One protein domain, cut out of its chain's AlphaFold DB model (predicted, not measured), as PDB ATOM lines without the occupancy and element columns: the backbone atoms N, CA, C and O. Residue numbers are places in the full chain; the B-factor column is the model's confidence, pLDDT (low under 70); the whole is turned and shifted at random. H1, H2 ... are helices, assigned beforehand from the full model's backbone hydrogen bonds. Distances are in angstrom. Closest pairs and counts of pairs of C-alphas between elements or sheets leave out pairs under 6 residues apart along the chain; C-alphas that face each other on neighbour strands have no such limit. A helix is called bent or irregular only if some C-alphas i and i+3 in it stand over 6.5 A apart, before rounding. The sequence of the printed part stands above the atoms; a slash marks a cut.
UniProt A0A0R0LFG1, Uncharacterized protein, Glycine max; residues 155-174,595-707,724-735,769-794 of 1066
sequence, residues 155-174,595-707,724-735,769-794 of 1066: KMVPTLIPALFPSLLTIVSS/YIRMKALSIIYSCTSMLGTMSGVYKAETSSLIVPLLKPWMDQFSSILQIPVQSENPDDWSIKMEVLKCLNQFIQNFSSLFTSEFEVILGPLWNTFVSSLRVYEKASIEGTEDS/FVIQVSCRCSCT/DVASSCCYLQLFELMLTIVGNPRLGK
ATOM      1  N   LYS A 155      42.144 -25.165  50.894       77.29
ATOM      2  CA  LYS A 155      43.047 -26.232  50.426       77.29
ATOM      3  C   LYS A 155      42.663 -26.726  49.033       77.29
ATOM      4  O   LYS A 155      43.530 -27.001  48.200       77.29
ATOM      5  N   MET A 156      41.361 -26.818  48.765       78.08
ATOM      6  CA  MET A 156      40.806 -27.267  47.488       78.08
ATOM      7  C   MET A 156      41.056 -26.254  46.364       78.08
ATOM      8  O   MET A 156      41.472 -26.631  45.265       78.08
ATOM      9  N   VAL A 157      40.840 -24.958  46.626       82.72
ATOM     10  CA  VAL A 157      40.881 -23.901  45.596       82.72
ATOM     11  C   VAL A 157      42.236 -23.784  44.868       82.72
ATOM     12  O   VAL A 157      42.219 -23.740  43.633       82.72
ATOM     13  N   PRO A 158      43.410 -23.795  45.541       80.71
ATOM     14  CA  PRO A 158      44.714 -23.779  44.865       80.71
ATOM     15  C   PRO A 158      44.936 -24.933  43.882       80.71
ATOM     16  O   PRO A 158      45.600 -24.750  42.863       80.71
ATOM     17  N   THR A 159      44.365 -26.105  44.172       79.30
ATOM     18  CA  THR A 159      44.476 -27.312  43.338       79.30
ATOM     19  C   THR A 159      43.487 -27.278  42.170       79.30
ATOM     20  O   THR A 159      43.821 -27.671  41.053       79.30
ATOM     21  N   LEU A 160      42.275 -26.764  42.405       84.30
ATOM     22  CA  LEU A 160      41.206 -26.690  41.409       84.30
ATOM     23  C   LEU A 160      41.522 -25.708  40.270       84.30
ATOM     24  O   LEU A 160      41.285 -26.014  39.099       84.30
ATOM     25  N   ILE A 161      42.044 -24.523  40.598       85.84
ATOM     26  CA  ILE A 161      42.150 -23.400  39.652       85.84
ATOM     27  C   ILE A 161      43.013 -23.706  38.413       85.84
ATOM     28  O   ILE A 161      42.514 -23.470  37.309       85.84
ATOM     29  N   PRO A 162      44.240 -24.259  38.523       85.12
ATOM     30  CA  PRO A 162      45.078 -24.556  37.357       85.12
ATOM     31  C   PRO A 162      44.444 -25.539  36.365       85.12
ATOM     32  O   PRO A 162      44.681 -25.425  35.165       85.12
ATOM     33  N   ALA A 163      43.630 -26.483  36.850       85.59
ATOM     34  CA  ALA A 163      42.946 -27.469  36.015       85.59
ATOM     35  C   ALA A 163      41.632 -26.928  35.421       85.59
ATOM     36  O   ALA A 163      41.311 -27.178  34.256       85.59
ATOM     37  N   LEU A 164      40.866 -26.171  36.212       89.88
ATOM     38  CA  LEU A 164      39.513 -25.756  35.851       89.88
ATOM     39  C   LEU A 164      39.464 -24.466  35.020       89.88
ATOM     40  O   LEU A 164      38.724 -24.402  34.036       89.88
ATOM     41  N   PHE A 165      40.244 -23.438  35.372       90.20
ATOM     42  CA  PHE A 165      40.146 -22.124  34.720       90.20
ATOM     43  C   PHE A 165      40.415 -22.158  33.200       90.20
ATOM     44  O   PHE A 165      39.687 -21.467  32.486       90.20
ATOM     45  N   PRO A 166      41.355 -22.962  32.656       89.38
ATOM     46  CA  PRO A 166      41.528 -23.092  31.204       89.38
ATOM     47  C   PRO A 166      40.300 -23.672  30.480       89.38
ATOM     48  O   PRO A 166      39.938 -23.210  29.394       89.38
ATOM     49  N   SER A 167      39.616 -24.647  31.092       89.02
ATOM     50  CA  SER A 167      38.395 -25.245  30.526       89.02
ATOM     51  C   SER A 167      37.229 -24.246  30.551       89.02
ATOM     52  O   SER A 167      36.528 -24.076  29.554       89.02
ATOM     53  N   LEU A 168      37.068 -23.503  31.655       91.73
ATOM     54  CA  LEU A 168      36.061 -22.439  31.752       91.73
ATOM     55  C   LEU A 168      36.344 -21.275  30.788       91.73
ATOM     56  O   LEU A 168      35.401 -20.718  30.227       91.73
ATOM     57  N   LEU A 169      37.613 -20.931  30.543       89.93
ATOM     58  CA  LEU A 169      37.989 -19.924  29.544       89.93
ATOM     59  C   LEU A 169      37.566 -20.363  28.138       89.93
ATOM     60  O   LEU A 169      36.908 -19.596  27.443       89.93
ATOM     61  N   THR A 170      37.829 -21.618  27.763       87.92
ATOM     62  CA  THR A 170      37.377 -22.193  26.482       87.92
ATOM     63  C   THR A 170      35.851 -22.112  26.308       87.92
ATOM     64  O   THR A 170      35.376 -21.755  25.229       87.92
ATOM     65  N   ILE A 171      35.070 -22.366  27.368       88.00
ATOM     66  CA  ILE A 171      33.605 -22.196  27.355       88.00
ATOM     67  C   ILE A 171      33.221 -20.727  27.118       88.00
ATOM     68  O   ILE A 171      32.462 -20.418  26.194       88.00
ATOM     69  N   VAL A 172      33.730 -19.803  27.942       87.50
ATOM     70  CA  VAL A 172      33.346 -18.380  27.886       87.50
ATOM     71  C   VAL A 172      33.782 -17.731  26.563       87.50
ATOM     72  O   VAL A 172      33.009 -16.962  25.988       87.50
ATOM     73  N   SER A 173      34.951 -18.091  26.029       85.41
ATOM     74  CA  SER A 173      35.498 -17.591  24.757       85.41
ATOM     75  C   SER A 173      34.854 -18.170  23.493       85.41
ATOM     76  O   SER A 173      35.214 -17.752  22.391       85.41
ATOM     77  N   SER A 174      33.896 -19.098  23.605       76.30
ATOM     78  CA  SER A 174      33.176 -19.606  22.430       76.30
ATOM     79  C   SER A 174      32.425 -18.478  21.686       76.30
ATOM     80  O   SER A 174      31.798 -17.621  22.322       76.30
ATOM     81  N   TYR A 595      23.517 -19.804  28.733       76.10
ATOM     82  CA  TYR A 595      23.376 -20.373  30.070       76.10
ATOM     83  C   TYR A 595      24.678 -20.996  30.596       76.10
ATOM     84  O   TYR A 595      25.099 -20.727  31.723       76.10
ATOM     85  N   ILE A 596      25.341 -21.828  29.784       83.07
ATOM     86  CA  ILE A 596      26.561 -22.546  30.182       83.07
ATOM     87  C   ILE A 596      27.688 -21.534  30.428       83.07
ATOM     88  O   ILE A 596      28.428 -21.641  31.406       83.07
ATOM     89  N   ARG A 597      27.768 -20.497  29.585       87.25
ATOM     90  CA  ARG A 597      28.756 -19.412  29.694       87.25
ATOM     91  C   ARG A 597      28.514 -18.547  30.936       87.25
ATOM     92  O   ARG A 597      29.465 -18.246  31.653       87.25
ATOM     93  N   MET A 598      27.255 -18.236  31.259       85.57
ATOM     94  CA  MET A 598      26.864 -17.601  32.526       85.57
ATOM     95  C   MET A 598      27.276 -18.453  33.742       85.57
ATOM     96  O   MET A 598      27.829 -17.927  34.707       85.57
ATOM     97  N   LYS A 599      27.059 -19.775  33.714       85.67
ATOM     98  CA  LYS A 599      27.459 -20.654  34.828       85.67
ATOM     99  C   LYS A 599      28.976 -20.830  34.955       85.67
ATOM    100  O   LYS A 599      29.462 -20.892  36.080       85.67
ATOM    101  N   ALA A 600      29.734 -20.798  33.857       91.31
ATOM    102  CA  ALA A 600      31.198 -20.736  33.903       91.31
ATOM    103  C   ALA A 600      31.698 -19.476  34.631       91.31
ATOM    104  O   ALA A 600      32.543 -19.577  35.521       91.31
ATOM    105  N   LEU A 601      31.115 -18.308  34.330       90.52
ATOM    106  CA  LEU A 601      31.401 -17.057  35.041       90.52
ATOM    107  C   LEU A 601      31.040 -17.145  36.533       90.52
ATOM    108  O   LEU A 601      31.852 -16.765  37.373       90.52
ATOM    109  N   SER A 602      29.890 -17.734  36.884       87.36
ATOM    110  CA  SER A 602      29.511 -17.932  38.292       87.36
ATOM    111  C   SER A 602      30.480 -18.836  39.069       87.36
ATOM    112  O   SER A 602      30.620 -18.635  40.273       87.36
ATOM    113  N   ILE A 603      31.136 -19.819  38.438       90.25
ATOM    114  CA  ILE A 603      32.154 -20.656  39.102       90.25
ATOM    115  C   ILE A 603      33.443 -19.855  39.332       90.25
ATOM    116  O   ILE A 603      34.029 -19.917  40.414       90.25
ATOM    117  N   ILE A 604      33.868 -19.067  38.335       90.91
ATOM    118  CA  ILE A 604      35.040 -18.180  38.433       90.91
ATOM    119  C   ILE A 604      34.830 -17.167  39.554       90.91
ATOM    120  O   ILE A 604      35.705 -17.013  40.398       90.91
ATOM    121  N   TYR A 605      33.646 -16.552  39.624       89.76
ATOM    122  CA  TYR A 605      33.248 -15.668  40.715       89.76
ATOM    123  C   TYR A 605      33.467 -16.305  42.101       89.76
ATOM    124  O   TYR A 605      34.148 -15.709  42.940       89.76
ATOM    125  N   SER A 606      32.954 -17.521  42.335       87.36
ATOM    126  CA  SER A 606      33.115 -18.218  43.620       87.36
ATOM    127  C   SER A 606      34.591 -18.489  43.939       87.36
ATOM    128  O   SER A 606      35.067 -18.160  45.026       87.36
ATOM    129  N   CYS A 607      35.350 -19.005  42.965       87.98
ATOM    130  CA  CYS A 607      36.773 -19.315  43.130       87.98
ATOM    131  C   CYS A 607      37.621 -18.057  43.402       87.98
ATOM    132  O   CYS A 607      38.505 -18.070  44.259       87.98
ATOM    133  N   THR A 608      37.347 -16.948  42.706       85.59
ATOM    134  CA  THR A 608      38.042 -15.660  42.881       85.59
ATOM    135  C   THR A 608      37.674 -14.982  44.206       85.59
ATOM    136  O   THR A 608      38.519 -14.298  44.788       85.59
ATOM    137  N   SER A 609      36.456 -15.203  44.714       85.18
ATOM    138  CA  SER A 609      36.037 -14.788  46.060       85.18
ATOM    139  C   SER A 609      36.804 -15.554  47.148       85.18
ATOM    140  O   SER A 609      37.399 -14.934  48.031       85.18
ATOM    141  N   MET A 610      36.896 -16.887  47.042       83.41
ATOM    142  CA  MET A 610      37.618 -17.709  48.025       83.41
ATOM    143  C   MET A 610      39.138 -17.473  47.991       83.41
ATOM    144  O   MET A 610      39.760 -17.294  49.034       83.41
ATOM    145  N   LEU A 611      39.750 -17.314  46.811       84.11
ATOM    146  CA  LEU A 611      41.133 -16.816  46.741       84.11
ATOM    147  C   LEU A 611      41.295 -15.430  47.394       84.11
ATOM    148  O   LEU A 611      42.365 -15.110  47.912       84.11
ATOM    149  N   GLY A 612      40.253 -14.597  47.377       81.93
ATOM    150  CA  GLY A 612      40.234 -13.304  48.048       81.93
ATOM    151  C   GLY A 612      40.379 -13.411  49.563       81.93
ATOM    152  O   GLY A 612      41.204 -12.696  50.139       81.93
ATOM    153  N   THR A 613      39.653 -14.330  50.204       79.94
ATOM    154  CA  THR A 613      39.765 -14.571  51.655       79.94
ATOM    155  C   THR A 613      41.145 -15.134  52.019       79.94
ATOM    156  O   THR A 613      41.768 -14.652  52.969       79.94
ATOM    157  N   MET A 614      41.680 -16.053  51.204       73.18
ATOM    158  CA  MET A 614      43.030 -16.619  51.346       73.18
ATOM    159  C   MET A 614      44.164 -15.596  51.194       73.18
ATOM    160  O   MET A 614      45.209 -15.732  51.835       73.18
ATOM    161  N   SER A 615      43.976 -14.575  50.346       70.73
ATOM    162  CA  SER A 615      45.037 -13.667  49.869       70.73
ATOM    163  C   SER A 615      45.786 -12.878  50.954       70.73
ATOM    164  O   SER A 615      46.839 -12.294  50.679       70.73
ATOM    165  N   GLY A 616      45.260 -12.843  52.184       68.94
ATOM    166  CA  GLY A 616      45.942 -12.273  53.346       68.94
ATOM    167  C   GLY A 616      47.059 -13.158  53.908       68.94
ATOM    168  O   GLY A 616      48.071 -12.624  54.357       68.94
ATOM    169  N   VAL A 617      46.885 -14.483  53.866       64.55
ATOM    170  CA  VAL A 617      47.841 -15.472  54.400       64.55
ATOM    171  C   VAL A 617      48.755 -15.975  53.281       64.55
ATOM    172  O   VAL A 617      49.970 -15.810  53.357       64.55
ATOM    173  N   TYR A 618      48.170 -16.492  52.199       69.98
ATOM    174  CA  TYR A 618      48.880 -17.166  51.101       69.98
ATOM    175  C   TYR A 618      49.131 -16.233  49.913       69.98
ATOM    176  O   TYR A 618      48.864 -16.545  48.751       69.98
ATOM    177  N   LYS A 619      49.576 -15.005  50.201       72.28
ATOM    178  CA  LYS A 619      49.601 -13.926  49.205       72.28
ATOM    179  C   LYS A 619      50.498 -14.228  48.000       72.28
ATOM    180  O   LYS A 619      50.209 -13.750  46.899       72.28
ATOM    181  N   ALA A 620      51.588 -14.968  48.194       76.29
ATOM    182  CA  ALA A 620      52.526 -15.300  47.124       76.29
ATOM    183  C   ALA A 620      51.930 -16.360  46.184       76.29
ATOM    184  O   ALA A 620      51.942 -16.181  44.967       76.29
ATOM    185  N   GLU A 621      51.339 -17.397  46.766       77.37
ATOM    186  CA  GLU A 621      50.671 -18.521  46.116       77.37
ATOM    187  C   GLU A 621      49.418 -18.056  45.361       77.37
ATOM    188  O   GLU A 621      49.264 -18.314  44.171       77.37
ATOM    189  N   THR A 622      48.552 -17.262  46.001       81.11
ATOM    190  CA  THR A 622      47.386 -16.667  45.333       81.11
ATOM    191  C   THR A 622      47.800 -15.777  44.154       81.11
ATOM    192  O   THR A 622      47.147 -15.783  43.109       81.11
ATOM    193  N   SER A 623      48.904 -15.029  44.282       81.58
ATOM    194  CA  SER A 623      49.407 -14.188  43.187       81.58
ATOM    195  C   SER A 623      49.973 -15.016  42.030       81.58
ATOM    196  O   SER A 623      49.735 -14.664  40.875       81.58
ATOM    197  N   SER A 624      50.694 -16.112  42.300       84.16
ATOM    198  CA  SER A 624      51.250 -16.969  41.244       84.16
ATOM    199  C   SER A 624      50.173 -17.747  40.481       84.16
ATOM    200  O   SER A 624      50.350 -17.990  39.291       84.16
ATOM    201  N   LEU A 625      49.041 -18.058  41.123       83.74
ATOM    202  CA  LEU A 625      47.866 -18.657  40.480       83.74
ATOM    203  C   LEU A 625      47.098 -17.662  39.589       83.74
ATOM    204  O   LEU A 625      46.706 -18.009  38.476       83.74
ATOM    205  N   ILE A 626      46.881 -16.424  40.052       83.95
ATOM    206  CA  ILE A 626      46.051 -15.440  39.331       83.95
ATOM    207  C   ILE A 626      46.798 -14.723  38.201       83.95
ATOM    208  O   ILE A 626      46.217 -14.524  37.135       83.95
ATOM    209  N   VAL A 627      48.063 -14.330  38.389       85.69
ATOM    210  CA  VAL A 627      48.791 -13.498  37.403       85.69
ATOM    211  C   VAL A 627      48.846 -14.107  35.988       85.69
ATOM    212  O   VAL A 627      48.577 -13.362  35.046       85.69
ATOM    213  N   PRO A 628      49.116 -15.416  35.785       85.55
ATOM    214  CA  PRO A 628      49.137 -16.017  34.445       85.55
ATOM    215  C   PRO A 628      47.772 -16.018  33.743       85.55
ATOM    216  O   PRO A 628      47.707 -16.005  32.516       85.55
ATOM    217  N   LEU A 629      46.685 -16.046  34.518       83.13
ATOM    218  CA  LEU A 629      45.313 -16.187  34.025       83.13
ATOM    219  C   LEU A 629      44.605 -14.835  33.863       83.13
ATOM    220  O   LEU A 629      43.651 -14.735  33.094       83.13
ATOM    221  N   LEU A 630      45.074 -13.792  34.560       85.80
ATOM    222  CA  LEU A 630      44.447 -12.471  34.589       85.80
ATOM    223  C   LEU A 630      44.249 -11.903  33.178       85.80
ATOM    224  O   LEU A 630      43.137 -11.522  32.833       85.80
ATOM    225  N   LYS A 631      45.302 -11.882  32.350       87.88
ATOM    226  CA  LYS A 631      45.256 -11.233  31.032       87.88
ATOM    227  C   LYS A 631      44.228 -11.858  30.066       87.88
ATOM    228  O   LYS A 631      43.355 -11.109  29.629       87.88
ATOM    229  N   PRO A 632      44.231 -13.181  29.797       89.78
ATOM    230  CA  PRO A 632      43.191 -13.809  28.977       89.78
ATOM    231  C   PRO A 632      41.766 -13.549  29.483       89.78
ATOM    232  O   PRO A 632      40.867 -13.301  28.680       89.78
ATOM    233  N   TRP A 633      41.557 -13.534  30.807       89.87
ATOM    234  CA  TRP A 633      40.261 -13.173  31.382       89.87
ATOM    235  C   TRP A 633      39.893 -11.707  31.138       89.87
ATOM    236  O   TRP A 633      38.745 -11.432  30.796       89.87
ATOM    237  N   MET A 634      40.835 -10.766  31.258       89.66
ATOM    238  CA  MET A 634      40.551  -9.346  31.018       89.66
ATOM    239  C   MET A 634      40.218  -9.073  29.546       89.66
ATOM    240  O   MET A 634      39.264  -8.347  29.262       89.66
ATOM    241  N   ASP A 635      40.949  -9.694  28.618       89.28
ATOM    242  CA  ASP A 635      40.694  -9.582  27.179       89.28
ATOM    243  C   ASP A 635      39.310 -10.187  26.821       89.28
ATOM    244  O   ASP A 635      38.533  -9.591  26.068       89.28
ATOM    245  N   GLN A 636      38.930 -11.314  27.443       89.86
ATOM    246  CA  GLN A 636      37.614 -11.943  27.258       89.86
ATOM    247  C   GLN A 636      36.456 -11.139  27.882       89.86
ATOM    248  O   GLN A 636      35.391 -11.007  27.271       89.86
ATOM    249  N   PHE A 637      36.641 -10.571  29.078       91.64
ATOM    250  CA  PHE A 637      35.655  -9.681  29.705       91.64
ATOM    251  C   PHE A 637      35.489  -8.385  28.904       91.64
ATOM    252  O   PHE A 637      34.361  -7.938  28.697       91.64
ATOM    253  N   SER A 638      36.586  -7.826  28.379       90.42
ATOM    254  CA  SER A 638      36.566  -6.693  27.448       90.42
ATOM    255  C   SER A 638      35.711  -7.013  26.216       90.42
ATOM    256  O   SER A 638      34.798  -6.252  25.901       90.42
ATOM    257  N   SER A 639      35.908  -8.175  25.583       87.55
ATOM    258  CA  SER A 639      35.108  -8.624  24.431       87.55
ATOM    259  C   SER A 639      33.600  -8.714  24.732       87.55
ATOM    260  O   SER A 639      32.784  -8.217  23.955       87.55
ATOM    261  N   ILE A 640      33.213  -9.266  25.889       86.61
ATOM    262  CA  ILE A 640      31.800  -9.385  26.305       86.61
ATOM    263  C   ILE A 640      31.182  -8.016  26.639       86.61
ATOM    264  O   ILE A 640      30.011  -7.759  26.338       86.61
ATOM    265  N   LEU A 641      31.946  -7.107  27.252       86.62
ATOM    266  CA  LEU A 641      31.471  -5.760  27.575       86.62
ATOM    267  C   LEU A 641      31.358  -4.862  26.332       86.62
ATOM    268  O   LEU A 641      30.402  -4.097  26.246       86.62
ATOM    269  N   GLN A 642      32.242  -5.010  25.336       84.63
ATOM    270  CA  GLN A 642      32.218  -4.235  24.083       84.63
ATOM    271  C   GLN A 642      30.930  -4.398  23.261       84.63
ATOM    272  O   GLN A 642      30.570  -3.478  22.526       84.63
ATOM    273  N   ILE A 643      30.231  -5.535  23.367       76.88
ATOM    274  CA  ILE A 643      28.935  -5.745  22.704       76.88
ATOM    275  C   ILE A 643      27.922  -4.722  23.256       76.88
ATOM    276  O   ILE A 643      27.655  -4.761  24.462       76.88
ATOM    277  N   PRO A 644      27.335  -3.829  22.431       68.48
ATOM    278  CA  PRO A 644      26.379  -2.834  22.910       68.48
ATOM    279  C   PRO A 644      25.172  -3.480  23.589       68.48
ATOM    280  O   PRO A 644      24.628  -4.467  23.091       68.48
ATOM    281  N   VAL A 645      24.747  -2.908  24.715       65.59
ATOM    282  CA  VAL A 645      23.556  -3.355  25.445       65.59
ATOM    283  C   VAL A 645      22.308  -3.116  24.586       65.59
ATOM    284  O   VAL A 645      22.163  -2.060  23.971       65.59
ATOM    285  N   GLN A 646      21.414  -4.105  24.528       61.90
ATOM    286  CA  GLN A 646      20.143  -4.046  23.800       61.90
ATOM    287  C   GLN A 646      19.028  -4.621  24.679       61.90
ATOM    288  O   GLN A 646      19.260  -5.573  25.421       61.90
ATOM    289  N   SER A 647      17.828  -4.045  24.608       56.86
ATOM    290  CA  SER A 647      16.701  -4.418  25.475       56.86
ATOM    291  C   SER A 647      16.157  -5.825  25.205       56.86
ATOM    292  O   SER A 647      15.854  -6.544  26.143       56.86
ATOM    293  N   GLU A 648      16.088  -6.244  23.938       54.06
ATOM    294  CA  GLU A 648      15.286  -7.394  23.470       54.06
ATOM    295  C   GLU A 648      15.685  -8.791  24.015       54.06
ATOM    296  O   GLU A 648      14.979  -9.782  23.761       54.06
ATOM    297  N   ASN A 649      16.819  -8.905  24.720       57.86
ATOM    298  CA  ASN A 649      17.394 -10.182  25.148       57.86
ATOM    299  C   ASN A 649      17.900 -10.191  26.613       57.86
ATOM    300  O   ASN A 649      19.010  -9.717  26.873       57.86
ATOM    301  N   PRO A 650      17.175 -10.812  27.569       57.09
ATOM    302  CA  PRO A 650      17.620 -10.925  28.965       57.09
ATOM    303  C   PRO A 650      18.893 -11.771  29.141       57.09
ATOM    304  O   PRO A 650      19.599 -11.619  30.137       57.09
ATOM    305  N   ASP A 651      19.235 -12.633  28.179       60.89
ATOM    306  CA  ASP A 651      20.413 -13.505  28.276       60.89
ATOM    307  C   ASP A 651      21.728 -12.779  27.920       60.89
ATOM    308  O   ASP A 651      22.807 -13.198  28.342       60.89
ATOM    309  N   ASP A 652      21.653 -11.633  27.228       68.26
ATOM    310  CA  ASP A 652      22.797 -10.722  27.070       68.26
ATOM    311  C   ASP A 652      23.070  -9.943  28.379       68.26
ATOM    312  O   ASP A 652      24.223  -9.629  28.694       68.26
ATOM    313  N   TRP A 653      22.029  -9.677  29.183       71.46
ATOM    314  CA  TRP A 653      22.148  -9.033  30.498       71.46
ATOM    315  C   TRP A 653      22.732  -9.961  31.563       71.46
ATOM    316  O   TRP A 653      23.608  -9.530  32.313       71.46
ATOM    317  N   SER A 654      22.292 -11.222  31.627       73.71
ATOM    318  CA  SER A 654      22.753 -12.177  32.649       73.71
ATOM    319  C   SER A 654      24.254 -12.474  32.532       73.71
ATOM    320  O   SER A 654      24.973 -12.443  33.532       73.71
ATOM    321  N   ILE A 655      24.766 -12.644  31.308       80.97
ATOM    322  CA  ILE A 655      26.206 -12.809  31.055       80.97
ATOM    323  C   ILE A 655      26.982 -11.544  31.447       80.97
ATOM    324  O   ILE A 655      28.017 -11.647  32.110       80.97
ATOM    325  N   LYS A 656      26.496 -10.346  31.086       84.23
ATOM    326  CA  LYS A 656      27.140  -9.084  31.493       84.23
ATOM    327  C   LYS A 656      27.145  -8.920  33.018       84.23
ATOM    328  O   LYS A 656      28.181  -8.549  33.562       84.23
ATOM    329  N   MET A 657      26.059  -9.266  33.714       83.69
ATOM    330  CA  MET A 657      25.979  -9.220  35.178       83.69
ATOM    331  C   MET A 657      27.043 -10.114  35.837       83.69
ATOM    332  O   MET A 657      27.742  -9.662  36.743       83.69
ATOM    333  N   GLU A 658      27.219 -11.353  35.367       84.55
ATOM    334  CA  GLU A 658      28.252 -12.254  35.901       84.55
ATOM    335  C   GLU A 658      29.684 -11.787  35.566       84.55
ATOM    336  O   GLU A 658      30.581 -11.928  36.398       84.55
ATOM    337  N   VAL A 659      29.918 -11.146  34.410       91.41
ATOM    338  CA  VAL A 659      31.208 -10.479  34.128       91.41
ATOM    339  C   VAL A 659      31.458  -9.317  35.096       91.41
ATOM    340  O   VAL A 659      32.555  -9.213  35.644       91.41
ATOM    341  N   LEU A 660      30.459  -8.470  35.363       90.55
ATOM    342  CA  LEU A 660      30.581  -7.355  36.312       90.55
ATOM    343  C   LEU A 660      30.863  -7.852  37.742       90.55
ATOM    344  O   LEU A 660      31.727  -7.292  38.418       90.55
ATOM    345  N   LYS A 661      30.231  -8.955  38.171       89.48
ATOM    346  CA  LYS A 661      30.548  -9.663  39.429       89.48
ATOM    347  C   LYS A 661      31.993 -10.150  39.482       89.48
ATOM    348  O   LYS A 661      32.678  -9.926  40.481       89.48
ATOM    349  N   CYS A 662      32.473 -10.799  38.418       91.74
ATOM    350  CA  CYS A 662      33.858 -11.264  38.338       91.74
ATOM    351  C   CYS A 662      34.841 -10.090  38.457       91.74
ATOM    352  O   CYS A 662      35.769 -10.144  39.263       91.74
ATOM    353  N   LEU A 663      34.611  -9.003  37.712       92.56
ATOM    354  CA  LEU A 663      35.435  -7.790  37.769       92.56
ATOM    355  C   LEU A 663      35.454  -7.163  39.164       92.56
ATOM    356  O   LEU A 663      36.523  -6.795  39.647       92.56
ATOM    357  N   ASN A 664      34.304  -7.099  39.835       90.94
ATOM    358  CA  ASN A 664      34.198  -6.602  41.204       90.94
ATOM    359  C   ASN A 664      35.092  -7.419  42.160       90.94
ATOM    360  O   ASN A 664      35.932  -6.848  42.856       90.94
ATOM    361  N   GLN A 665      35.029  -8.757  42.105       88.83
ATOM    362  CA  GLN A 665      35.912  -9.631  42.894       88.83
ATOM    363  C   GLN A 665      37.400  -9.443  42.552       88.83
ATOM    364  O   GLN A 665      38.228  -9.319  43.458       88.83
ATOM    365  N   PHE A 666      37.766  -9.350  41.266       88.47
ATOM    366  CA  PHE A 666      39.155  -9.080  40.869       88.47
ATOM    367  C   PHE A 666      39.669  -7.727  41.392       88.47
ATOM    368  O   PHE A 666      40.831  -7.632  41.790       88.47
ATOM    369  N   ILE A 667      38.823  -6.695  41.462       88.67
ATOM    370  CA  ILE A 667      39.208  -5.391  42.018       88.67
ATOM    371  C   ILE A 667      39.307  -5.441  43.544       88.67
ATOM    372  O   ILE A 667      40.344  -5.044  44.085       88.67
ATOM    373  N   GLN A 668      38.277  -5.929  44.246       85.60
ATOM    374  CA  GLN A 668      38.267  -5.960  45.714       85.60
ATOM    375  C   GLN A 668      39.441  -6.779  46.270       85.60
ATOM    376  O   GLN A 668      40.120  -6.328  47.196       85.60
ATOM    377  N   ASN A 669      39.728  -7.932  45.659       84.59
ATOM    378  CA  ASN A 669      40.721  -8.879  46.162       84.59
ATOM    379  C   ASN A 669      42.127  -8.624  45.586       84.59
ATOM    380  O   ASN A 669      43.121  -8.713  46.308       84.59
ATOM    381  N   PHE A 670      42.235  -8.247  44.304       84.82
ATOM    382  CA  PHE A 670      43.510  -8.217  43.566       84.82
ATOM    383  C   PHE A 670      43.876  -6.856  42.953       84.82
ATOM    384  O   PHE A 670      44.755  -6.791  42.092       84.82
ATOM    385  N   SER A 671      43.292  -5.751  43.437       83.60
ATOM    386  CA  SER A 671      43.533  -4.376  42.943       83.60
ATOM    387  C   SER A 671      44.988  -4.007  42.613       83.60
ATOM    388  O   SER A 671      45.225  -3.296  41.638       83.60
ATOM    389  N   SER A 672      45.984  -4.467  43.382       81.72
ATOM    390  CA  SER A 672      47.400  -4.167  43.107       81.72
ATOM    391  C   SER A 672      47.971  -4.853  41.863       81.72
ATOM    392  O   SER A 672      48.945  -4.342  41.320       81.72
ATOM    393  N   LEU A 673      47.390  -5.978  41.439       80.84
ATOM    394  CA  LEU A 673      47.708  -6.683  40.191       80.84
ATOM    395  C   LEU A 673      46.841  -6.134  39.049       80.84
ATOM    396  O   LEU A 673      47.350  -5.754  38.004       80.84
ATOM    397  N   PHE A 674      45.538  -5.989  39.305       80.94
ATOM    398  CA  PHE A 674      44.539  -5.507  38.346       80.94
ATOM    399  C   PHE A 674      44.837  -4.105  37.777       80.94
ATOM    400  O   PHE A 674      44.413  -3.785  36.670       80.94
ATOM    401  N   THR A 675      45.604  -3.273  38.497       80.63
ATOM    402  CA  THR A 675      45.957  -1.906  38.064       80.63
ATOM    403  C   THR A 675      46.633  -1.856  36.678       80.63
ATOM    404  O   THR A 675      46.469  -0.846  36.003       80.63
ATOM    405  N   SER A 676      47.369  -2.889  36.230       79.76
ATOM    406  CA  SER A 676      48.036  -2.865  34.909       79.76
ATOM    407  C   SER A 676      47.118  -3.197  33.732       79.76
ATOM    408  O   SER A 676      47.300  -2.641  32.655       79.76
ATOM    409  N   GLU A 677      46.131  -4.077  33.923       82.64
ATOM    410  CA  GLU A 677      45.235  -4.516  32.843       82.64
ATOM    411  C   GLU A 677      43.921  -3.708  32.788       82.64
ATOM    412  O   GLU A 677      43.186  -3.799  31.807       82.64
ATOM    413  N   PHE A 678      43.614  -2.895  33.811       84.67
ATOM    414  CA  PHE A 678      42.351  -2.144  33.909       84.67
ATOM    415  C   PHE A 678      42.077  -1.219  32.709       84.67
ATOM    416  O   PHE A 678      40.920  -1.062  32.313       84.67
ATOM    417  N   GLU A 679      43.114  -0.654  32.085       82.57
ATOM    418  CA  GLU A 679      42.978   0.205  30.896       82.57
ATOM    419  C   GLU A 679      42.274  -0.512  29.723       82.57
ATOM    420  O   GLU A 679      41.524   0.119  28.978       82.57
ATOM    421  N   VAL A 680      42.425  -1.840  29.606       85.26
ATOM    422  CA  VAL A 680      41.780  -2.683  28.575       85.26
ATOM    423  C   VAL A 680      40.262  -2.813  28.790       85.26
ATOM    424  O   VAL A 680      39.513  -3.099  27.850       85.26
ATOM    425  N   ILE A 681      39.797  -2.600  30.025       88.57
ATOM    426  CA  ILE A 681      38.404  -2.795  30.449       88.57
ATOM    427  C   ILE A 681      37.664  -1.472  30.639       88.57
ATOM    428  O   ILE A 681      36.455  -1.429  30.415       88.57
ATOM    429  N   LEU A 682      38.364  -0.386  30.979       87.55
ATOM    430  CA  LEU A 682      37.756   0.918  31.256       87.55
ATOM    431  C   LEU A 682      36.853   1.412  30.110       87.55
ATOM    432  O   LEU A 682      35.714   1.793  30.361       87.55
ATOM    433  N   GLY A 683      37.313   1.347  28.856       89.21
ATOM    434  CA  GLY A 683      36.511   1.716  27.678       89.21
ATOM    435  C   GLY A 683      35.253   0.847  27.475       89.21
ATOM    436  O   GLY A 683      34.151   1.391  27.404       89.21
ATOM    437  N   PRO A 684      35.369  -0.493  27.401       90.23
ATOM    438  CA  PRO A 684      34.224  -1.412  27.352       90.23
ATOM    439  C   PRO A 684      33.216  -1.235  28.498       90.23
ATOM    440  O   PRO A 684      32.005  -1.269  28.272       90.23
ATOM    441  N   LEU A 685      33.707  -1.026  29.723       91.27
ATOM    442  CA  LEU A 685      32.890  -0.805  30.913       91.27
ATOM    443  C   LEU A 685      32.148   0.537  30.841       91.27
ATOM    444  O   LEU A 685      30.951   0.591  31.110       91.27
ATOM    445  N   TRP A 686      32.831   1.597  30.404       89.86
ATOM    446  CA  TRP A 686      32.237   2.915  30.176       89.86
ATOM    447  C   TRP A 686      31.146   2.877  29.101       89.86
ATOM    448  O   TRP A 686      30.029   3.339  29.325       89.86
ATOM    449  N   ASN A 687      31.423   2.224  27.969       87.75
ATOM    450  CA  ASN A 687      30.431   1.993  26.917       87.75
ATOM    451  C   ASN A 687      29.234   1.174  27.425       87.75
ATOM    452  O   ASN A 687      28.102   1.440  27.021       87.75
ATOM    453  N   THR A 688      29.455   0.212  28.329       87.71
ATOM    454  CA  THR A 688      28.367  -0.535  28.981       87.71
ATOM    455  C   THR A 688      27.515   0.395  29.849       87.71
ATOM    456  O   THR A 688      26.309   0.419  29.650       87.71
ATOM    457  N   PHE A 689      28.114   1.225  30.710       88.11
ATOM    458  CA  PHE A 689      27.407   2.187  31.577       88.11
ATOM    459  C   PHE A 689      26.585   3.223  30.791       88.11
ATOM    460  O   PHE A 689      25.396   3.416  31.051       88.11
ATOM    461  N   VAL A 690      27.178   3.832  29.761       86.99
ATOM    462  CA  VAL A 690      26.501   4.843  28.929       86.99
ATOM    463  C   VAL A 690      25.420   4.228  28.026       86.99
ATOM    464  O   VAL A 690      24.412   4.878  27.748       86.99
ATOM    465  N   SER A 691      25.580   2.977  27.568       83.83
ATOM    466  CA  SER A 691      24.523   2.290  26.804       83.83
ATOM    467  C   SER A 691      23.421   1.708  27.690       83.83
ATOM    468  O   SER A 691      22.262   1.727  27.278       83.83
ATOM    469  N   SER A 692      23.734   1.268  28.914       82.63
ATOM    470  CA  SER A 692      22.740   0.761  29.863       82.63
ATOM    471  C   SER A 692      21.780   1.855  30.332       82.63
ATOM    472  O   SER A 692      20.599   1.566  30.491       82.63
ATOM    473  N   LEU A 693      22.239   3.111  30.459       81.28
ATOM    474  CA  LEU A 693      21.365   4.247  30.781       81.28
ATOM    475  C   LEU A 693      20.207   4.381  29.784       81.28
ATOM    476  O   LEU A 693      19.059   4.458  30.197       81.28
ATOM    477  N   ARG A 694      20.481   4.312  28.477       78.09
ATOM    478  CA  ARG A 694      19.446   4.464  27.437       78.09
ATOM    479  C   ARG A 694      18.377   3.373  27.475       78.09
ATOM    480  O   ARG A 694      17.268   3.584  26.995       78.09
ATOM    481  N   VAL A 695      18.721   2.189  27.990       75.72
ATOM    482  CA  VAL A 695      17.755   1.098  28.172       75.72
ATOM    483  C   VAL A 695      16.998   1.256  29.492       75.72
ATOM    484  O   VAL A 695      15.804   0.981  29.524       75.72
ATOM    485  N   TYR A 696      17.650   1.765  30.542       75.98
ATOM    486  CA  TYR A 696      16.998   2.133  31.803       75.98
ATOM    487  C   TYR A 696      15.979   3.265  31.620       75.98
ATOM    488  O   TYR A 696      14.861   3.157  32.113       75.98
ATOM    489  N   GLU A 697      16.330   4.302  30.852       72.30
ATOM    490  CA  GLU A 697      15.425   5.393  30.477       72.30
ATOM    491  C   GLU A 697      14.186   4.840  29.762       72.30
ATOM    492  O   GLU A 697      13.077   4.966  30.281       72.30
ATOM    493  N   LYS A 698      14.371   4.113  28.652       69.58
ATOM    494  CA  LYS A 698      13.245   3.594  27.866       69.58
ATOM    495  C   LYS A 698      12.339   2.609  28.630       69.58
ATOM    496  O   LYS A 698      11.115   2.680  28.509       69.58
ATOM    497  N   ALA A 699      12.924   1.661  29.364       66.33
ATOM    498  CA  ALA A 699      12.152   0.631  30.058       66.33
ATOM    499  C   ALA A 699      11.520   1.176  31.349       66.33
ATOM    500  O   ALA A 699      10.313   1.092  31.542       66.33
ATOM    501  N   SER A 700      12.322   1.788  32.223       66.81
ATOM    502  CA  SER A 700      11.912   2.083  33.600       66.81
ATOM    503  C   SER A 700      11.432   3.522  33.831       66.81
ATOM    504  O   SER A 700      10.723   3.764  34.807       66.81
ATOM    505  N   ILE A 701      11.805   4.487  32.981       65.92
ATOM    506  CA  ILE A 701      11.470   5.918  33.164       65.92
ATOM    507  C   ILE A 701      10.438   6.406  32.131       65.92
ATOM    508  O   ILE A 701       9.622   7.266  32.462       65.92
ATOM    509  N   GLU A 702      10.434   5.841  30.919       66.13
ATOM    510  CA  GLU A 702       9.416   6.067  29.875       66.13
ATOM    511  C   GLU A 702       8.277   5.021  29.899       66.13
ATOM    512  O   GLU A 702       7.213   5.279  29.342       66.13
ATOM    513  N   GLY A 703       8.480   3.844  30.510       57.97
ATOM    514  CA  GLY A 703       7.443   2.810  30.685       57.97
ATOM    515  C   GLY A 703       6.987   2.093  29.401       57.97
ATOM    516  O   GLY A 703       5.840   1.653  29.315       57.97
ATOM    517  N   THR A 704       7.835   2.005  28.366       50.14
ATOM    518  CA  THR A 704       7.387   1.633  27.004       50.14
ATOM    519  C   THR A 704       7.506   0.138  26.641       50.14
ATOM    520  O   THR A 704       8.459  -0.287  25.984       50.14
ATOM    521  N   GLU A 705       6.445  -0.614  26.964       43.71
ATOM    522  CA  GLU A 705       6.099  -1.977  26.490       43.71
ATOM    523  C   GLU A 705       7.152  -3.098  26.675       43.71
ATOM    524  O   GLU A 705       7.826  -3.539  25.733       43.71
ATOM    525  N   ASP A 706       7.180  -3.693  27.870       37.06
ATOM    526  CA  ASP A 706       7.928  -4.924  28.156       37.06
ATOM    527  C   ASP A 706       7.260  -6.183  27.572       37.06
ATOM    528  O   ASP A 706       6.491  -6.902  28.208       37.06
ATOM    529  N   SER A 707       7.622  -6.495  26.326       39.48
ATOM    530  CA  SER A 707       7.225  -7.704  25.575       39.48
ATOM    531  C   SER A 707       7.853  -9.017  26.101       39.48
ATOM    532  O   SER A 707       8.423  -9.808  25.336       39.48
ATOM    533  N   PHE A 724      14.588 -16.167  40.351       38.44
ATOM    534  CA  PHE A 724      15.616 -15.146  40.129       38.44
ATOM    535  C   PHE A 724      15.758 -14.210  41.342       38.44
ATOM    536  O   PHE A 724      16.871 -13.995  41.820       38.44
ATOM    537  N   VAL A 725      14.651 -13.711  41.897       34.75
ATOM    538  CA  VAL A 725      14.622 -12.821  43.069       34.75
ATOM    539  C   VAL A 725      15.202 -13.508  44.303       34.75
ATOM    540  O   VAL A 725      16.043 -12.911  44.963       34.75
ATOM    541  N   ILE A 726      14.856 -14.759  44.611       36.29
ATOM    542  CA  ILE A 726      15.415 -15.490  45.761       36.29
ATOM    543  C   ILE A 726      16.911 -15.766  45.545       36.29
ATOM    544  O   ILE A 726      17.717 -15.523  46.447       36.29
ATOM    545  N   GLN A 727      17.311 -16.220  44.350       37.69
ATOM    546  CA  GLN A 727      18.710 -16.554  44.049       37.69
ATOM    547  C   GLN A 727      19.623 -15.315  43.975       37.69
ATOM    548  O   GLN A 727      20.812 -15.419  44.293       37.69
ATOM    549  N   VAL A 728      19.087 -14.144  43.606       39.42
ATOM    550  CA  VAL A 728      19.831 -12.876  43.535       39.42
ATOM    551  C   VAL A 728      19.727 -12.070  44.831       39.42
ATOM    552  O   VAL A 728      20.768 -11.689  45.352       39.42
ATOM    553  N   SER A 729      18.548 -11.867  45.423       30.73
ATOM    554  CA  SER A 729      18.376 -11.099  46.675       30.73
ATOM    555  C   SER A 729      19.186 -11.696  47.834       30.73
ATOM    556  O   SER A 729      19.932 -10.986  48.518       30.73
ATOM    557  N   CYS A 730      19.151 -13.026  47.987       30.22
ATOM    558  CA  CYS A 730      19.928 -13.733  49.008       30.22
ATOM    559  C   CYS A 730      21.453 -13.659  48.762       30.22
ATOM    560  O   CYS A 730      22.238 -13.755  49.707       30.22
ATOM    561  N   ARG A 731      21.896 -13.435  47.511       38.04
ATOM    562  CA  ARG A 731      23.317 -13.247  47.164       38.04
ATOM    563  C   ARG A 731      23.765 -11.785  47.240       38.04
ATOM    564  O   ARG A 731      24.782 -11.535  47.875       38.04
ATOM    565  N   CYS A 732      23.018 -10.823  46.700       30.28
ATOM    566  CA  CYS A 732      23.339  -9.391  46.773       30.28
ATOM    567  C   CYS A 732      23.415  -8.892  48.224       30.28
ATOM    568  O   CYS A 732      24.361  -8.197  48.584       30.28
ATOM    569  N   SER A 733      22.517  -9.361  49.098       31.34
ATOM    570  CA  SER A 733      22.585  -9.094  50.547       31.34
ATOM    571  C   SER A 733      23.848  -9.656  51.230       31.34
ATOM    572  O   SER A 733      24.142  -9.289  52.364       31.34
ATOM    573  N   CYS A 734      24.592 -10.549  50.565       30.31
ATOM    574  CA  CYS A 734      25.868 -11.095  51.036       30.31
ATOM    575  C   CYS A 734      27.099 -10.502  50.317       30.31
ATOM    576  O   CYS A 734      28.208 -10.678  50.818       30.31
ATOM    577  N   THR A 735      26.947  -9.838  49.160       32.57
ATOM    578  CA  THR A 735      28.071  -9.233  48.412       32.57
ATOM    579  C   THR A 735      28.280  -7.759  48.713       32.57
ATOM    580  O   THR A 735      29.424  -7.309  48.669       32.57
ATOM    581  N   ASP A 769      11.518  -7.180  34.572       46.19
ATOM    582  CA  ASP A 769      12.704  -6.326  34.504       46.19
ATOM    583  C   ASP A 769      13.765  -6.596  35.596       46.19
ATOM    584  O   ASP A 769      14.790  -5.909  35.649       46.19
ATOM    585  N   VAL A 770      13.591  -7.601  36.467       49.65
ATOM    586  CA  VAL A 770      14.558  -7.891  37.551       49.65
ATOM    587  C   VAL A 770      15.971  -8.166  37.006       49.65
ATOM    588  O   VAL A 770      16.962  -7.763  37.615       49.65
ATOM    589  N   ALA A 771      16.099  -8.800  35.834       46.91
ATOM    590  CA  ALA A 771      17.400  -9.144  35.252       46.91
ATOM    591  C   ALA A 771      18.216  -7.923  34.778       46.91
ATOM    592  O   ALA A 771      19.429  -7.870  35.007       46.91
ATOM    593  N   SER A 772      17.573  -6.930  34.154       59.55
ATOM    594  CA  SER A 772      18.219  -5.661  33.789       59.55
ATOM    595  C   SER A 772      18.455  -4.807  35.038       59.55
ATOM    596  O   SER A 772      19.573  -4.335  35.249       59.55
ATOM    597  N   SER A 773      17.460  -4.730  35.930       64.95
ATOM    598  CA  SER A 773      17.527  -4.030  37.220       64.95
ATOM    599  C   SER A 773      18.734  -4.452  38.058       64.95
ATOM    600  O   SER A 773      19.554  -3.620  38.452       64.95
ATOM    601  N   CYS A 774      18.913  -5.756  38.273       66.69
ATOM    602  CA  CYS A 774      20.052  -6.279  39.018       66.69
ATOM    603  C   CYS A 774      21.393  -6.068  38.293       66.69
ATOM    604  O   CYS A 774      22.424  -5.957  38.958       66.69
ATOM    605  N   CYS A 775      21.410  -5.950  36.962       75.58
ATOM    606  CA  CYS A 775      22.621  -5.602  36.221       75.58
ATOM    607  C   CYS A 775      23.016  -4.124  36.409       75.58
ATOM    608  O   CYS A 775      24.201  -3.851  36.608       75.58
ATOM    609  N   TYR A 776      22.058  -3.185  36.461       81.58
ATOM    610  CA  TYR A 776      22.343  -1.788  36.834       81.58
ATOM    611  C   TYR A 776      22.920  -1.703  38.255       81.58
ATOM    612  O   TYR A 776      23.970  -1.096  38.458       81.58
ATOM    613  N   LEU A 777      22.294  -2.376  39.227       82.96
ATOM    614  CA  LEU A 777      22.770  -2.419  40.618       82.96
ATOM    615  C   LEU A 777      24.196  -2.990  40.719       82.96
ATOM    616  O   LEU A 777      25.049  -2.428  41.406       82.96
ATOM    617  N   GLN A 778      24.488  -4.070  39.987       84.98
ATOM    618  CA  GLN A 778      25.822  -4.674  39.955       84.98
ATOM    619  C   GLN A 778      26.880  -3.754  39.326       84.98
ATOM    620  O   GLN A 778      28.049  -3.787  39.722       84.98
ATOM    621  N   LEU A 779      26.474  -2.938  38.351       88.57
ATOM    622  CA  LEU A 779      27.315  -1.945  37.693       88.57
ATOM    623  C   LEU A 779      27.617  -0.758  38.623       88.57
ATOM    624  O   LEU A 779      28.762  -0.311  38.666       88.57
ATOM    625  N   PHE A 780      26.647  -0.314  39.430       89.09
ATOM    626  CA  PHE A 780      26.880   0.663  40.498       89.09
ATOM    627  C   PHE A 780      27.826   0.136  41.583       89.09
ATOM    628  O   PHE A 780      28.761   0.845  41.949       89.09
ATOM    629  N   GLU A 781      27.665  -1.113  42.038       88.52
ATOM    630  CA  GLU A 781      28.585  -1.741  43.006       88.52
ATOM    631  C   GLU A 781      30.038  -1.768  42.482       88.52
ATOM    632  O   GLU A 781      30.991  -1.495  43.219       88.52
ATOM    633  N   LEU A 782      30.214  -2.032  41.182       91.45
ATOM    634  CA  LEU A 782      31.520  -1.998  40.525       91.45
ATOM    635  C   LEU A 782      32.088  -0.569  40.437       91.45
ATOM    636  O   LEU A 782      33.267  -0.372  40.727       91.45
ATOM    637  N   MET A 783      31.275   0.433  40.080       91.66
ATOM    638  CA  MET A 783      31.714   1.837  40.025       91.66
ATOM    639  C   MET A 783      32.090   2.379  41.412       91.66
ATOM    640  O   MET A 783      33.156   2.977  41.552       91.66
ATOM    641  N   LEU A 784      31.288   2.089  42.444       90.51
ATOM    642  CA  LEU A 784      31.592   2.364  43.856       90.51
ATOM    643  C   LEU A 784      32.959   1.787  44.248       90.51
ATOM    644  O   LEU A 784      33.836   2.493  44.752       90.51
ATOM    645  N   THR A 785      33.165   0.507  43.935       90.38
ATOM    646  CA  THR A 785      34.405  -0.224  44.215       90.38
ATOM    647  C   THR A 785      35.617   0.353  43.470       90.38
ATOM    648  O   THR A 785      36.730   0.333  43.999       90.38
ATOM    649  N   ILE A 786      35.434   0.885  42.257       90.99
ATOM    650  CA  ILE A 786      36.491   1.555  41.486       90.99
ATOM    651  C   ILE A 786      36.830   2.928  42.087       90.99
ATOM    652  O   ILE A 786      38.014   3.230  42.253       90.99
ATOM    653  N   VAL A 787      35.820   3.741  42.426       91.02
ATOM    654  CA  VAL A 787      35.990   5.097  42.982       91.02
ATOM    655  C   VAL A 787      36.695   5.048  44.339       91.02
ATOM    656  O   VAL A 787      37.769   5.637  44.475       91.02
ATOM    657  N   GLY A 788      36.185   4.253  45.288       87.89
ATOM    658  CA  GLY A 788      36.771   4.090  46.628       87.89
ATOM    659  C   GLY A 788      38.143   3.395  46.656       87.89
ATOM    660  O   GLY A 788      38.791   3.273  47.709       87.89
ATOM    661  N   ASN A 789      38.638   2.922  45.506       87.82
ATOM    662  CA  ASN A 789      39.967   2.340  45.395       87.82
ATOM    663  C   ASN A 789      41.030   3.423  45.113       87.82
ATOM    664  O   ASN A 789      41.107   3.934  43.995       87.82
ATOM    665  N   PRO A 790      41.973   3.702  46.038       85.21
ATOM    666  CA  PRO A 790      42.950   4.789  45.889       85.21
ATOM    667  C   PRO A 790      44.016   4.556  44.796       85.21
ATOM    668  O   PRO A 790      44.917   5.385  44.627       85.21
ATOM    669  N   ARG A 791      43.956   3.425  44.076       85.11
ATOM    670  CA  ARG A 791      44.705   3.179  42.834       85.11
ATOM    671  C   ARG A 791      43.855   3.482  41.601       85.11
ATOM    672  O   ARG A 791      44.312   4.234  40.749       85.11
ATOM    673  N   LEU A 792      42.642   2.927  41.523       86.16
ATOM    674  CA  LEU A 792      41.790   3.005  40.328       86.16
ATOM    675  C   LEU A 792      41.004   4.322  40.237       86.16
ATOM    676  O   LEU A 792      40.873   4.865  39.142       86.16
ATOM    677  N   GLY A 793      40.599   4.913  41.365       84.27
ATOM    678  CA  GLY A 793      39.972   6.238  41.402       84.27
ATOM    679  C   GLY A 793      40.840   7.328  40.757       84.27
ATOM    680  O   GLY A 793      40.323   8.235  40.118       84.27
ATOM    681  N   LYS A 794      42.175   7.189  40.791       82.76
ATOM    682  CA  LYS A 794      43.112   8.091  40.089       82.76
ATOM    683  C   LYS A 794      43.055   8.001  38.562       82.76
ATOM    684  O   LYS A 794      43.527   8.915  37.897       82.76
TER     685      LYS A 794
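This is residues 155 to 174, 595 to 707, 724 to 735 and 769 to 794 of the 1066 residues of an uncharacterized protein of Glycine max (UniProt A0A0R0LFG1). What shape do these atoms make? H4 runs through the middle of a helical bundle, with H2 and H7 packed along it on opposite sides. H1 packs on H2, bent H3 reaches from H1 to H5, and H6 packs on the start of H7. What makes it up? The printed part has 171 residues with seven named helices, H1 to H7 in order, and no named strand; it is all helix and compact, with a radius of gyration of the C-alphas of 16.2 A and spans of 52 by 36 by 31 A.

Where are the helices? H1 is residues 156 to 172, H2 595 to 614, H3 619 to 642, H4 650 to 674 and 29.0 A long, H5 679 to 701 and 32.1 A long, H6 724 to 735, and H7 770 to 787. C-alpha 156 is at (40.806, -27.267, 47.488) and C-alpha 787 at (35.990, 5.097, 42.982). Is H3 straight? By its hydrogen bonds it was assigned as one helix, but it is bent, C-alphas 628 and 631 being 7.0 A apart, with arms H3a, 619 to 628, and H3b, 631 to 642.

What touches H2? H1 does, opposite ways at a shallow tilt of 29 degrees, the closest C-alphas being Val 172 and Arg 597, 5.0 A. H4 does too, the same way at 22 degrees, Gly 612 and Asn 669 at 4.8 A. What else touches H4? H7 does, Met 657 and Cys 775 at 5.0 A, and H3b forms a helical hairpin with it. Are the backbones whole? Every O i to N i+4 pair is within hydrogen-bond range in H2, H3b and H7, but 9 of 13 in H1, 5 of 6 in H3a, 18 of 21 in H4, 15 of 19 in H5 and 6 of 8 in H6.

Where are the cuts? C-alphas 174 and 595 are 12.4 A apart, 707 and 724 18.4 A, 735 and 769 20.9 A. Where is confidence low? The pLDDT is under 70 in 40 residues, among them 724 to 735.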